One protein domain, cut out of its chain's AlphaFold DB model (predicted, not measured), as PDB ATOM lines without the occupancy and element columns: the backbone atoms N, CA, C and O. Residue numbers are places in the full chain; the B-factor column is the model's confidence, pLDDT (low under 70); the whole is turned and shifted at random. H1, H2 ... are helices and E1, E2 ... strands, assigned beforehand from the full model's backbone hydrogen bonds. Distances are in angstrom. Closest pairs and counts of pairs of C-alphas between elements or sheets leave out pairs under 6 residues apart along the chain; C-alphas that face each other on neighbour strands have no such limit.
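What this domain is: This is residues 3 to 10 and 28 to 76 of the 80 residues of an uncharacterized protein of Sulfurimonas sp. RIFOXYB2_FULL_37_5 (UniProt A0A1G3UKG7). A strongly twisted sheet of four strands, E1, E2, E5 and E6, has the helix H1 over one face, while the hairpin of E3 and E4 folds back from the ends of E2 and E5 loosely over the other face. The sheet's order is E1 - E2 - E5 - E6, antiparallel like the hairpin. The printed part has 57 residues with six named strands followed by one named helix, and is mostly strand. It is compact, with a radius of gyration of the C-alphas of 11.4 A and spans of 28 by 25 by 17 A.

How they stand to each other: Look first at the inner strands E2, residues 28 to 32, and E5, residues 54 to 59, where N 30 and O 56 are 2.9 A apart. E1, residues 3 to 5, is an edge strand beside E2, with N 4 and O 29 at 2.8 A. E6, residues 62 to 66, is the other edge and forms a hairpin with E5, with N 57 and O 64 at 2.9 A. The sheet is only just strongly twisted, up to 4.1 A off its best plane. H1, residues 68 to 74, is on the sheet at a height of 8.9 A, over E5 and along the strands at 22 degrees on the local plane; the closest C-alphas of E5 and H1 are those of Arg 55 and Phe 71, 7.2 A apart. Every O i to N i+4 pair in H1 is within hydrogen-bond range. In the hairpin of E3, residues 35 to 41, and E4, residues 44 to 50, find N 39 and O 46 at 2.9 A. The closest C-alphas of E3 and E5 are those of Gly 35 and Val 54, 5.6 A apart. E4 and E6 are apart.

Where its parts are: Find C-alpha 3 at (270.631, 1.690, 8.640), where E1 begins. E3 measures 16.2 A, E4 18.3 A and E5 16.4 A from first to last C-alpha. H1 ends at C-alpha 74, at (267.064, -10.112, 10.409).

The domain as a whole: Residues 11 to 27 are not printed, and C-alphas 10 and 28 are 10.0 A apart across this cut. The links printed whole are tight. Look for pLDDT under 70 at residues 35 and 51.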
ATOM      1  N   TYR A   3     269.677   2.749   8.311       95.94
ATOM      2  CA  TYR A   3     270.631   1.690   8.640       95.94
ATOM      3  C   TYR A   3     270.510   1.258  10.107       95.94
ATOM      4  O   TYR A   3     270.163   2.058  10.976       95.94
ATOM      5  N   ILE A   4     270.784  -0.014  10.384       97.38
ATOM      6  CA  ILE A   4     270.652  -0.631  11.709       97.38
ATOM      7  C   ILE A   4     271.953  -1.348  12.043       97.38
ATOM      8  O   ILE A   4     272.370  -2.233  11.298       97.38
ATOM      9  N   ASP A   5     272.564  -0.990  13.172       96.81
ATOM     10  CA  ASP A   5     273.679  -1.742  13.752       96.81
ATOM     11  C   ASP A   5     273.115  -3.010  14.410       96.81
ATOM     12  O   ASP A   5     272.388  -2.940  15.403       96.81
ATOM     13  N   LEU A   6     273.415  -4.185  13.858       95.19
ATOM     14  CA  LEU A   6     272.881  -5.451  14.361       95.19
ATOM     15  C   LEU A   6     273.480  -5.860  15.716       95.19
ATOM     16  O   LEU A   6     272.861  -6.669  16.416       95.19
ATOM     17  N   SER A   7     274.627  -5.290  16.112       92.62
ATOM     18  CA  SER A   7     275.285  -5.596  17.391       92.62
ATOM     19  C   SER A   7     274.522  -5.023  18.586       92.62
ATOM     20  O   SER A   7     274.327  -5.706  19.588       92.62
ATOM     21  N   ASN A   8     274.031  -3.789  18.460       94.06
ATOM     22  CA  ASN A   8     273.341  -3.060  19.529       94.06
ATOM     23  C   ASN A   8     271.887  -2.702  19.184       94.06
ATOM     24  O   ASN A   8     271.195  -2.095  19.999       94.06
ATOM     25  N   ARG A   9     271.422  -3.088  17.991       92.50
ATOM     26  CA  ARG A   9     270.065  -2.865  17.476       92.50
ATOM     27  C   ARG A   9     269.670  -1.392  17.380       92.50
ATOM     28  O   ARG A   9     268.484  -1.072  17.392       92.50
ATOM     29  N   ARG A  10     270.642  -0.486  17.251       94.81
ATOM     30  CA  ARG A  10     270.362   0.934  17.028       94.81
ATOM     31  C   ARG A  10     269.992   1.171  15.574       94.81
ATOM     32  O   ARG A  10     270.826   1.054  14.677       94.81
ATOM     33  N   TRP A  28     275.366  -4.910   9.575       97.19
ATOM     34  CA  TRP A  28     274.403  -3.865   9.243       97.19
ATOM     35  C   TRP A  28     273.197  -4.411   8.492       97.19
ATOM     36  O   TRP A  28     273.319  -5.275   7.623       97.19
ATOM     37  N   LEU A  29     272.035  -3.824   8.766       97.12
ATOM     38  CA  LEU A  29     270.933  -3.780   7.809       97.12
ATOM     39  C   LEU A  29     270.842  -2.379   7.233       97.12
ATOM     40  O   LEU A  29     270.955  -1.403   7.969       97.12
ATOM     41  N   ILE A  30     270.621  -2.277   5.931       94.50
ATOM     42  CA  ILE A  30     270.560  -1.007   5.211       94.50
ATOM     43  C   ILE A  30     269.267  -0.990   4.404       94.50
ATOM     44  O   ILE A  30     268.917  -1.971   3.751       94.50
ATOM     45  N   SER A  31     268.551   0.129   4.459       92.88
ATOM     46  CA  SER A  31     267.314   0.370   3.724       92.88
ATOM     47  C   SER A  31     267.393   1.718   3.016       92.88
ATOM     48  O   SER A  31     267.688   2.759   3.616       92.88
ATOM     49  N   LEU A  32     267.145   1.713   1.714       89.75
ATOM     50  CA  LEU A  32     267.266   2.882   0.856       89.75
ATOM     51  C   LEU A  32     265.939   3.117   0.150       89.75
ATOM     52  O   LEU A  32     265.449   2.237  -0.553       89.75
ATOM     53  N   GLY A  33     265.385   4.318   0.344       79.69
ATOM     54  CA  GLY A  33     264.121   4.746  -0.262       79.69
ATOM     55  C   GLY A  33     264.181   4.823  -1.789       79.69
ATOM     56  O   GLY A  33     263.266   4.416  -2.496       79.69
ATOM     57  N   HIS A  34     265.316   5.310  -2.291       74.00
ATOM     58  CA  HIS A  34     265.656   5.345  -3.706       74.00
ATOM     59  C   HIS A  34     267.012   4.667  -3.873       74.00
ATOM     60  O   HIS A  34     267.983   5.047  -3.218       74.00
ATOM     61  N   GLY A  35     267.073   3.647  -4.720       64.75
ATOM     62  CA  GLY A  35     268.272   2.855  -4.958       64.75
ATOM     63  C   GLY A  35     269.188   3.437  -6.027       64.75
ATOM     64  O   GLY A  35     269.817   2.642  -6.708       64.75
ATOM     65  N   LEU A  36     269.227   4.763  -6.212       75.44
ATOM     66  CA  LEU A  36     270.214   5.463  -7.048       75.44
ATOM     67  C   LEU A  36     271.434   5.793  -6.189       75.44
ATOM     68  O   LEU A  36     271.585   6.922  -5.724       75.44
ATOM     69  N   ILE A  37     272.241   4.774  -5.914       79.50
ATOM     70  CA  ILE A  37     273.465   4.914  -5.133       79.50
ATOM     71  C   ILE A  37     274.545   3.992  -5.688       79.50
ATOM     72  O   ILE A  37     274.247   2.901  -6.187       79.50
ATOM     73  N   ASP A  38     275.788   4.412  -5.511       84.44
ATOM     74  CA  ASP A  38     276.951   3.565  -5.720       84.44
ATOM     75  C   ASP A  38     277.388   3.034  -4.353       84.44
ATOM     76  O   ASP A  38     277.530   3.792  -3.389       84.44
ATOM     77  N   ILE A  39     277.525   1.713  -4.242       85.62
ATOM     78  CA  ILE A  39     277.986   1.050  -3.020       85.62
ATOM     79  C   ILE A  39     279.377   0.500  -3.289       85.62
ATOM     80  O   ILE A  39     279.532  -0.403  -4.106       85.62
ATOM     81  N   GLU A  40     280.380   1.010  -2.585       85.19
ATOM     82  CA  GLU A  40     281.746   0.505  -2.677       85.19
ATOM     83  C   GLU A  40     282.063  -0.440  -1.519       85.19
ATOM     84  O   GLU A  40     281.897  -0.090  -0.348       85.19
ATOM     85  N   ILE A  41     282.536  -1.647  -1.840       80.56
ATOM     86  CA  ILE A  41     283.007  -2.624  -0.853       80.56
ATOM     87  C   ILE A  41     284.288  -3.264  -1.350       80.56
ATOM     88  O   ILE A  41     284.316  -3.855  -2.425       80.56
ATOM     89  N   ASN A  42     285.343  -3.185  -0.535       80.25
ATOM     90  CA  ASN A  42     286.662  -3.731  -0.857       80.25
ATOM     91  C   ASN A  42     287.179  -3.258  -2.236       80.25
ATOM     92  O   ASN A  42     287.772  -4.042  -2.974       80.25
ATOM     93  N   GLY A  43     286.904  -2.002  -2.612       78.94
ATOM     94  CA  GLY A  43     287.282  -1.427  -3.910       78.94
ATOM     95  C   GLY A  43     286.390  -1.827  -5.093       78.94
ATOM     96  O   GLY A  43     286.642  -1.403  -6.218       78.94
ATOM     97  N   VAL A  44     285.350  -2.642  -4.876       80.75
ATOM     98  CA  VAL A  44     284.364  -2.998  -5.905       80.75
ATOM     99  C   VAL A  44     283.154  -2.085  -5.780       80.75
ATOM    100  O   VAL A  44     282.490  -2.070  -4.743       80.75
ATOM    101  N   ILE A  45     282.844  -1.362  -6.857       85.06
ATOM    102  CA  ILE A  45     281.686  -0.469  -6.932       85.06
ATOM    103  C   ILE A  45     280.491  -1.225  -7.521       85.06
ATOM    104  O   ILE A  45     280.516  -1.687  -8.664       85.06
ATOM    105  N   LEU A  46     279.423  -1.329  -6.735       80.69
ATOM    106  CA  LEU A  46     278.115  -1.818  -7.145       80.69
ATOM    107  C   LEU A  46     277.203  -0.627  -7.425       80.69
ATOM    108  O   LEU A  46     276.723   0.042  -6.509       80.69
ATOM    109  N   ASN A  47     276.929  -0.399  -8.706       79.25
ATOM    110  CA  ASN A  47     276.008   0.645  -9.136       79.25
ATOM    111  C   ASN A  47     274.573   0.128  -9.014       79.25
ATOM    112  O   ASN A  47     274.127  -0.693  -9.823       79.25
ATOM    113  N   SER A  48     273.825   0.621  -8.031       73.94
ATOM    114  CA  SER A  48     272.385   0.406  -7.976       73.94
ATOM    115  C   SER A  48     271.692   1.564  -8.693       73.94
ATOM    116  O   SER A  48     271.938   2.734  -8.413       73.94
ATOM    117  N   LYS A  49     270.801   1.239  -9.636       73.25
ATOM    118  CA  LYS A  49     269.944   2.215 -10.339       73.25
ATOM    119  C   LYS A  49     268.459   1.921 -10.153       73.25
ATOM    120  O   LYS A  49     267.631   2.217 -11.013       73.25
ATOM    121  N   LYS A  50     268.114   1.269  -9.045       74.88
ATOM    122  CA  LYS A  50     266.746   0.825  -8.783       74.88
ATOM    123  C   LYS A  50     265.901   2.016  -8.335       74.88
ATOM    124  O   LYS A  50     266.194   2.657  -7.331       74.88
ATOM    125  N   ALA A  51     264.821   2.284  -9.067       69.19
ATOM    126  CA  ALA A  51     263.847   3.321  -8.712       69.19
ATOM    127  C   ALA A  51     262.991   2.952  -7.483       69.19
ATOM    128  O   ALA A  51     262.282   3.799  -6.947       69.19
ATOM    129  N   GLN A  52     263.062   1.693  -7.045       81.50
ATOM    130  CA  GLN A  52     262.331   1.149  -5.907       81.50
ATOM    131  C   GLN A  52     263.193   1.068  -4.643       81.50
ATOM    132  O   GLN A  52     264.421   1.151  -4.704       81.50
ATOM    133  N   ASN A  53     262.528   0.828  -3.510       85.19
ATOM    134  CA  ASN A  53     263.183   0.539  -2.240       85.19
ATOM    135  C   ASN A  53     264.141  -0.651  -2.387       85.19
ATOM    136  O   ASN A  53     263.716  -1.737  -2.789       85.19
ATOM    137  N   VAL A  54     265.398  -0.464  -1.998       90.31
ATOM    138  CA  VAL A  54     266.407  -1.532  -1.960       90.31
ATOM    139  C   VAL A  54     266.896  -1.736  -0.538       90.31
ATOM    140  O   VAL A  54     266.998  -0.788   0.248       90.31
ATOM    141  N   ARG A  55     267.159  -2.994  -0.195       92.81
ATOM    142  CA  ARG A  55     267.602  -3.399   1.135       92.81
ATOM    143  C   ARG A  55     268.841  -4.256   1.009       92.81
ATOM    144  O   ARG A  55     268.948  -5.077   0.102       92.81
ATOM    145  N   PHE A  56     269.758  -4.071   1.944       93.81
ATOM    146  CA  PHE A  56     270.984  -4.841   2.001       93.81
ATOM    147  C   PHE A  56     271.222  -5.355   3.415       93.81
ATOM    148  O   PHE A  56     270.946  -4.661   4.396       93.81
ATOM    149  N   SER A  57     271.790  -6.551   3.502       96.12
ATOM    150  CA  SER A  57     272.508  -7.003   4.688       96.12
ATOM    151  C   SER A  57     274.001  -6.904   4.427       96.12
ATOM    152  O   SER A  57     274.471  -7.378   3.392       96.12
ATOM    153  N   TYR A  58     274.736  -6.354   5.384       95.38
ATOM    154  CA  TYR A  58     276.178  -6.525   5.484       95.38
ATOM    155  C   TYR A  58     276.459  -7.380   6.718       95.38
ATOM    156  O   TYR A  58     276.301  -6.904   7.840       95.38
ATOM    157  N   ILE A  59     276.777  -8.656   6.522       95.69
ATOM    158  CA  ILE A  59     276.985  -9.622   7.608       95.69
ATOM    159  C   ILE A  59     278.238 -10.428   7.295       95.69
ATOM    160  O   ILE A  59     278.421 -10.854   6.154       95.69
ATOM    161  N   ASP A  60     279.101 -10.609   8.293       93.81
ATOM    162  CA  ASP A  60     280.361 -11.355   8.167       93.81
ATOM    163  C   ASP A  60     281.200 -10.849   6.980       93.81
ATOM    164  O   ASP A  60     281.687 -11.604   6.137       93.81
ATOM    165  N   SER A  61     281.286  -9.518   6.891       90.69
ATOM    166  CA  SER A  61     281.980  -8.771   5.842       90.69
ATOM    167  C   SER A  61     281.465  -8.981   4.410       90.69
ATOM    168  O   SER A  61     282.153  -8.638   3.446       90.69
ATOM    169  N   LYS A  62     280.245  -9.508   4.243       91.56
ATOM    170  CA  LYS A  62     279.604  -9.729   2.939       91.56
ATOM    171  C   LYS A  62     278.359  -8.872   2.784       91.56
ATOM    172  O   LYS A  62     277.452  -8.937   3.612       91.56
ATOM    173  N   LEU A  63     278.289  -8.127   1.683       91.69
ATOM    174  CA  LEU A  63     277.071  -7.433   1.274       91.69
ATOM    175  C   LEU A  63     276.215  -8.332   0.394       91.69
ATOM    176  O   LEU A  63     276.696  -8.917  -0.576       91.69
ATOM    177  N   LYS A  64     274.929  -8.385   0.714       92.81
ATOM    178  CA  LYS A  64     273.907  -9.075  -0.063       92.81
ATOM    179  C   LYS A  64     272.699  -8.154  -0.194       92.81
ATOM    180  O   LYS A  64     272.268  -7.571   0.801       92.81
ATOM    181  N   GLU A  65     272.159  -8.020  -1.403       92.12
ATOM    182  CA  GLU A  65     270.821  -7.452  -1.580       92.12
ATOM    183  C   GLU A  65     269.791  -8.463  -1.069       92.12
ATOM    184  O   GLU A  65     269.849  -9.642  -1.419       92.12
ATOM    185  N   ILE A  66     268.871  -8.001  -0.231       94.88
ATOM    186  CA  ILE A  66     267.867  -8.841   0.420       94.88
ATOM    187  C   ILE A  66     266.470  -8.297   0.151       94.88
ATOM    188  O   ILE A  66     266.280  -7.095  -0.068       94.88
ATOM    189  N   ASP A  67     265.473  -9.174   0.177       94.50
ATOM    190  CA  ASP A  67     264.080  -8.757   0.076       94.50
ATOM    191  C   ASP A  67     263.527  -8.264   1.430       94.50
ATOM    192  O   ASP A  67     264.231  -8.150   2.439       94.50
ATOM    193  N   ILE A  68     262.244  -7.891   1.447       94.12
ATOM    194  CA  ILE A  68     261.577  -7.410   2.660       94.12
ATOM    195  C   ILE A  68     261.396  -8.508   3.719       94.12
ATOM    196  O   ILE A  68     261.427  -8.198   4.908       94.12
ATOM    197  N   GLU A  69     261.211  -9.765   3.323       96.56
ATOM    198  CA  GLU A  69     260.978 -10.864   4.261       96.56
ATOM    199  C   GLU A  69     262.288 -11.280   4.938       96.56
ATOM    200  O   GLU A  69     262.338 -11.411   6.164       96.56
ATOM    201  N   GLU A  70     263.384 -11.353   4.179       97.19
ATOM    202  CA  GLU A  70     264.738 -11.506   4.717       97.19
ATOM    203  C   GLU A  70     265.093 -10.336   5.649       97.19
ATOM    204  O   GLU A  70     265.594 -10.554   6.756       97.19
ATOM    205  N   PHE A  71     264.773  -9.097   5.259       96.81
ATOM    206  CA  PHE A  71     265.008  -7.928   6.109       96.81
ATOM    207  C   PHE A  71     264.249  -8.025   7.433       96.81
ATOM    208  O   PHE A  71     264.850  -7.842   8.491       96.81
ATOM    209  N   LYS A  72     262.950  -8.352   7.398       96.50
ATOM    210  CA  LYS A  72     262.141  -8.562   8.606       96.50
ATOM    211  C   LYS A  72     262.738  -9.655   9.478       96.50
ATOM    212  O   LYS A  72     262.882  -9.441  10.675       96.50
ATOM    213  N   SER A  73     263.123 -10.792   8.902       97.00
ATOM    214  CA  SER A  73     263.737 -11.896   9.649       97.00
ATOM    215  C   SER A  73     264.974 -11.430  10.432       97.00
ATOM    216  O   SER A  73     265.074 -11.636  11.645       97.00
ATOM    217  N   LEU A  74     265.862 -10.672   9.782       96.44
ATOM    218  CA  LEU A  74     267.064 -10.112  10.409       96.44
ATOM    219  C   LEU A  74     266.749  -8.971  11.401       96.44
ATOM    220  O   LEU A  74     267.482  -8.762  12.380       96.44
ATOM    221  N   ASN A  75     265.632  -8.271  11.186       96.38
ATOM    222  CA  ASN A  75     265.119  -7.167  11.996       96.38
ATOM    223  C   ASN A  75     263.983  -7.575  12.959       96.38
ATOM    224  O   ASN A  75     263.142  -6.756  13.329       96.38
ATOM    225  N   ARG A  76     263.946  -8.844  13.396       94.44
ATOM    226  CA  ARG A  76     263.001  -9.348  14.420       94.44
ATOM    227  C   ARG A  76     261.517  -9.149  14.064       94.44
ATOM    228  O   ARG A  76     260.703  -8.829  14.924       94.44
TER     229      ARG A  76